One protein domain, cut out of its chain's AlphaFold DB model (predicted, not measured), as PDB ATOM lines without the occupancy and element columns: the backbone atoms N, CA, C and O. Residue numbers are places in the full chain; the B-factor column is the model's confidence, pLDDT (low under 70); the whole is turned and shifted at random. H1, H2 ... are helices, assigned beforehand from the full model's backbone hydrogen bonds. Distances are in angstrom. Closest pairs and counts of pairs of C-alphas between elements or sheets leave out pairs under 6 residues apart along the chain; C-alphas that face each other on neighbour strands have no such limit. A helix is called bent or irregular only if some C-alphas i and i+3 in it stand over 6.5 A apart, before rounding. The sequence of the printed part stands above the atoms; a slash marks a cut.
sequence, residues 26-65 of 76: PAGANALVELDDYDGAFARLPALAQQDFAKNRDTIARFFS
ATOM      1  N   PRO A  26     -40.719  18.649  23.520       79.31
ATOM      2  CA  PRO A  26     -41.698  19.214  22.615       79.31
ATOM      3  C   PRO A  26     -41.287  20.648  22.257       79.31
ATOM      4  O   PRO A  26     -40.782  21.401  23.090       79.31
ATOM      5  N   ALA A  27     -41.522  21.037  21.009       79.50
ATOM      6  CA  ALA A  27     -41.254  22.383  20.513       79.50
ATOM      7  C   ALA A  27     -42.555  23.109  20.139       79.50
ATOM      8  O   ALA A  27     -43.575  22.485  19.831       79.50
ATOM      9  N   GLY A  28     -42.507  24.443  20.126       81.50
ATOM     10  CA  GLY A  28     -43.616  25.289  19.675       81.50
ATOM     11  C   GLY A  28     -44.892  25.097  20.498       81.50
ATOM     12  O   GLY A  28     -44.841  24.974  21.718       81.50
ATOM     13  N   ALA A  29     -46.042  25.042  19.822       76.06
ATOM     14  CA  ALA A  29     -47.366  24.937  20.450       76.06
ATOM     15  C   ALA A  29     -47.582  23.660  21.286       76.06
ATOM     16  O   ALA A  29     -48.529  23.585  22.068       76.06
ATOM     17  N   ASN A  30     -46.721  22.653  21.126       74.81
ATOM     18  CA  ASN A  30     -46.775  21.412  21.898       74.81
ATOM     19  C   ASN A  30     -46.140  21.568  23.284       74.81
ATOM     20  O   ASN A  30     -46.478  20.825  24.194       74.81
ATOM     21  N   ALA A  31     -45.237  22.540  23.444       78.56
ATOM     22  CA  ALA A  31     -44.618  22.873  24.725       78.56
ATOM     23  C   ALA A  31     -45.495  23.792  25.595       78.56
ATOM     24  O   ALA A  31     -45.091  24.147  26.697       78.56
ATOM     25  N   LEU A  32     -46.657  24.204  25.077       85.75
ATOM     26  CA  LEU A  32     -47.598  25.138  25.706       85.75
ATOM     27  C   LEU A  32     -48.894  24.447  26.155       85.75
ATOM     28  O   LEU A  32     -49.903  25.110  26.365       85.75
ATOM     29  N   VAL A  33     -48.910  23.113  26.208       84.94
ATOM     30  CA  VAL A  33     -50.036  22.391  26.808       84.94
ATOM     31  C   VAL A  33     -49.937  22.587  28.317       84.94
ATOM     32  O   VAL A  33     -48.951  22.165  28.924       84.94
ATOM     33  N   GLU A  34     -50.928  23.261  28.891       87.00
ATOM     34  CA  GLU A  34     -50.983  23.529  30.326       87.00
ATOM     35  C   GLU A  34     -51.201  22.233  31.116       87.00
ATOM     36  O   GLU A  34     -51.815  21.278  30.635       87.00
ATOM     37  N   LEU A  35     -50.671  22.184  32.339       85.50
ATOM     38  CA  LEU A  35     -50.721  20.978  33.174       85.50
ATOM     39  C   LEU A  35     -52.129  20.664  33.702       85.50
ATOM     40  O   LEU A  35     -52.393  19.520  34.072       85.50
ATOM     41  N   ASP A  36     -53.006  21.661  33.765       92.12
ATOM     42  CA  ASP A  36     -54.387  21.553  34.233       92.12
ATOM     43  C   ASP A  36     -55.413  21.364  33.098       92.12
ATOM     44  O   ASP A  36     -56.559  21.006  33.372       92.12
ATOM     45  N   ASP A  37     -55.009  21.502  31.828       91.00
ATOM     46  CA  ASP A  37     -55.843  21.211  30.653       91.00
ATOM     47  C   ASP A  37     -55.865  19.705  30.348       91.00
ATOM     48  O   ASP A  37     -55.243  19.216  29.401       91.00
ATOM     49  N   TYR A  38     -56.573  18.942  31.182       91.69
ATOM     50  CA  TYR A  38     -56.641  17.486  31.048       91.69
ATOM     51  C   TYR A  38     -57.220  17.042  29.697       91.69
ATOM     52  O   TYR A  38     -56.634  16.193  29.020       91.69
ATOM     53  N   ASP A  39     -58.352  17.618  29.290       93.19
ATOM     54  CA  ASP A  39     -59.063  17.201  28.081       93.19
ATOM     55  C   ASP A  39     -58.263  17.544  26.816       93.19
ATOM     56  O   ASP A  39     -58.100  16.699  25.925       93.19
ATOM     57  N   GLY A  40     -57.692  18.751  26.745       90.50
ATOM     58  CA  GLY A  40     -56.840  19.165  25.635       90.50
ATOM     59  C   GLY A  40     -55.533  18.377  25.577       90.50
ATOM     60  O   GLY A  40     -55.104  17.972  24.488       90.50
ATOM     61  N   ALA A  41     -54.923  18.085  26.728       90.56
ATOM     62  CA  ALA A  41     -53.740  17.238  26.814       90.56
ATOM     63  C   ALA A  41     -54.034  15.813  26.326       90.56
ATOM     64  O   ALA A  41     -53.297  15.286  25.487       90.56
ATOM     65  N   PHE A  42     -55.130  15.206  26.785       91.75
ATOM     66  CA  PHE A  42     -55.510  13.847  26.402       91.75
ATOM     67  C   PHE A  42     -55.789  13.731  24.900       91.75
ATOM     68  O   PHE A  42     -55.355  12.772  24.259       91.75
ATOM     69  N   ALA A  43     -56.443  14.733  24.312       92.12
ATOM     70  CA  ALA A  43     -56.743  14.750  22.884       92.12
ATOM     71  C   ALA A  43     -55.497  14.932  21.996       92.12
ATOM     72  O   ALA A  43     -55.460  14.428  20.872       92.12
ATOM     73  N   ARG A  44     -54.473  15.662  22.465       89.00
ATOM     74  CA  ARG A  44     -53.343  16.103  21.622       89.00
ATOM     75  C   ARG A  44     -52.049  15.332  21.865       89.00
ATOM     76  O   ARG A  44     -51.375  14.962  20.902       89.00
ATOM     77  N   LEU A  45     -51.676  15.098  23.124       89.31
ATOM     78  CA  LEU A  45     -50.360  14.559  23.483       89.31
ATOM     79  C   LEU A  45     -50.049  13.185  22.866       89.31
ATOM     80  O   LEU A  45     -48.911  13.016  22.428       89.31
ATOM     81  N   PRO A  46     -50.988  12.220  22.751       92.12
ATOM     82  CA  PRO A  46     -50.673  10.913  22.174       92.12
ATOM     83  C   PRO A  46     -50.167  10.994  20.728       92.12
ATOM     84  O   PRO A  46     -49.136  10.407  20.392       92.12
ATOM     85  N   ALA A  47     -50.847  11.770  19.881       90.88
ATOM     86  CA  ALA A  47     -50.455  11.945  18.484       90.88
ATOM     87  C   ALA A  47     -49.111  12.680  18.363       90.88
ATOM     88  O   ALA A  47     -48.262  12.306  17.553       90.88
ATOM     89  N   LEU A  48     -48.892  13.693  19.204       88.31
ATOM     90  CA  LEU A  48     -47.635  14.441  19.250       88.31
ATOM     91  C   LEU A  48     -46.463  13.560  19.695       88.31
ATOM     92  O   LEU A  48     -45.421  13.544  19.042       88.31
ATOM     93  N   ALA A  49     -46.654  12.760  20.744       89.12
ATOM     94  CA  ALA A  49     -45.657  11.811  21.223       89.12
ATOM     95  C   ALA A  49     -45.302  10.775  20.146       89.12
ATOM     96  O   ALA A  49     -44.130  10.446  19.967       89.12
ATOM     97  N   GLN A  50     -46.291  10.299  19.382       92.38
ATOM     98  CA  GLN A  50     -46.052   9.381  18.270       92.38
ATOM     99  C   GLN A  50     -45.205  10.025  17.165       92.38
ATOM    100  O   GLN A  50     -44.277   9.392  16.655       92.38
ATOM    101  N   GLN A  51     -45.481  11.284  16.814       90.44
ATOM    102  CA  GLN A  51     -44.686  12.026  15.834       90.44
ATOM    103  C   GLN A  51     -43.249  12.243  16.315       90.44
ATOM    104  O   GLN A  51     -42.306  12.037  15.550       90.44
ATOM    105  N   ASP A  52     -43.063  12.632  17.574       89.50
ATOM    106  CA  ASP A  52     -41.731  12.876  18.126       89.50
ATOM    107  C   ASP A  52     -40.933  11.580  18.287       89.50
ATOM    108  O   ASP A  52     -39.733  11.561  17.999       89.50
ATOM    109  N   PHE A  53     -41.591  10.470  18.625       92.19
ATOM    110  CA  PHE A  53     -40.976   9.147  18.565       92.19
ATOM    111  C   PHE A  53     -40.538   8.800  17.141       92.19
ATOM    112  O   PHE A  53     -39.389   8.414  16.940       92.19
ATOM    113  N   ALA A  54     -41.414   8.969  16.146       93.75
ATOM    114  CA  ALA A  54     -41.099   8.645  14.757       93.75
ATOM    115  C   ALA A  54     -39.878   9.428  14.245       93.75
ATOM    116  O   ALA A  54     -38.990   8.836  13.635       93.75
ATOM    117  N   LYS A  55     -39.782  10.727  14.565       92.56
ATOM    118  CA  LYS A  55     -38.631  11.576  14.209       92.56
ATOM    119  C   LYS A  55     -37.321  11.119  14.853       92.56
ATOM    120  O   LYS A  55     -36.261  11.266  14.254       92.56
ATOM    121  N   ASN A  56     -37.379  10.596  16.077       93.31
ATOM    122  CA  ASN A  56     -36.193  10.270  16.874       93.31
ATOM    123  C   ASN A  56     -35.898   8.767  16.953       93.31
ATOM    124  O   ASN A  56     -34.972   8.364  17.660       93.31
ATOM    125  N   ARG A  57     -36.662   7.935  16.235       95.00
ATOM    126  CA  ARG A  57     -36.689   6.475  16.377       95.00
ATOM    127  C   ARG A  57     -35.301   5.842  16.363       95.00
ATOM    128  O   ARG A  57     -34.973   5.095  17.280       95.00
ATOM    129  N   ASP A  58     -34.475   6.177  15.380       94.31
ATOM    130  CA  ASP A  58     -33.141   5.579  15.229       94.31
ATOM    131  C   ASP A  58     -32.196   5.992  16.366       94.31
ATOM    132  O   ASP A  58     -31.429   5.182  16.894       94.31
ATOM    133  N   THR A  59     -32.302   7.244  16.820       92.44
ATOM    134  CA  THR A  59     -31.512   7.750  17.952       92.44
ATOM    135  C   THR A  59     -31.962   7.129  19.273       92.44
ATOM    136  O   THR A  59     -31.130   6.880  20.142       92.44
ATOM    137  N   ILE A  60     -33.258   6.848  19.432       93.81
ATOM    138  CA  ILE A  60     -33.816   6.158  20.601       93.81
ATOM    139  C   ILE A  60     -33.384   4.687  20.599       93.81
ATOM    140  O   ILE A  60     -32.943   4.178  21.629       93.81
ATOM    141  N   ALA A  61     -33.442   4.015  19.446       94.38
ATOM    142  CA  ALA A  61     -33.176   2.583  19.317       94.38
ATOM    143  C   ALA A  61     -31.810   2.168  19.890       94.38
ATOM    144  O   ALA A  61     -31.697   1.118  20.524       94.38
ATOM    145  N   ARG A  62     -30.780   3.016  19.760       91.50
ATOM    146  CA  ARG A  62     -29.435   2.732  20.294       91.50
ATOM    147  C   ARG A  62     -29.423   2.465  21.806       91.50
ATOM    148  O   ARG A  62     -28.598   1.678  22.267       91.50
ATOM    149  N   PHE A  63     -30.337   3.077  22.565       90.25
ATOM    150  CA  PHE A  63     -30.444   2.904  24.020       90.25
ATOM    151  C   PHE A  63     -31.021   1.544  24.424       90.25
ATOM    152  O   PHE A  63     -30.812   1.113  25.553       90.25
ATOM    153  N   PHE A  64     -31.683   0.848  23.499       91.44
ATOM    154  CA  PHE A  64     -32.299  -0.463  23.716       91.44
ATOM    155  C   PHE A  64     -31.528  -1.599  23.027       91.44
ATOM    156  O   PHE A  64     -31.976  -2.740  23.015       91.44
ATOM    157  N   SER A  65     -30.352  -1.303  22.467       90.25
ATOM    158  CA  SER A  65     -29.509  -2.285  21.769       90.25
ATOM    159  C   SER A  65     -28.883  -3.338  22.690       90.25
ATOM    160  O   SER A  65     -28.404  -4.366  22.214       90.25
TER     161      SER A  65
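What this domain is: This is residues 26 to 65 of the 76 residues of an uncharacterized protein of Bosea lupini (UniProt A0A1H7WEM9). One long helix, H2, runs the length of the domain and is kinked near its end, with the short helix H1 folded back over the side of H2 by the link at residues 33 to 37. Residues 34 to 40 at one end and residues 53 to 65 at the other stick out, of which 38 to 40 and 53 to 64 belong to H2. The printed part has 40 residues with two named helices, in the order H1, H2, and no named strand; the class is all helix. The whole is loose, a rod, with a radius of gyration of the C-alphas of 12.4 A and spans of 36 by 17 by 14 A.

Where its parts are: H2 takes residues 38 to 64 and is 31.1 A from first to last C-alpha, from C-alpha 38 at (-56.641, 17.486, 31.048) to C-alpha 64 at (-32.299, -0.463, 23.716). It is irregular: C-alphas 55 and 58 are 8.2 A apart, against about 5 A in a regular helix. It has a kink of 80 degrees near residue 58. H1 takes residues 28 to 32, with C-alpha 28 at (-43.616, 25.289, 19.675), and is 7.2 A long from first to last C-alpha.

How they stand to each other: H1 and H2 are close but not clearly touching, with 2 pairs of C-alphas within 8 A. Their closest C-alphas, those of Asn 30 and Leu 48, are 7.5 A apart. Their centres are 13.6 A apart. In H2, 16 of 23 O i to N i+4 pairs are within hydrogen-bond range; in H1 it is 0 of 1, beside 1 of 2 O i to N i+3 pairs.

The domain as a whole: The two C-alphas farthest apart, those of Asp 36 and Ser 65, are 36.6 A apart. The printed part has no cut, and the link from H1 to H2, 5 residues, is tight. The mean pLDDT of the printed part is 89.1, with 79 in H1 and 92 in H2, and no printed residue is under 70.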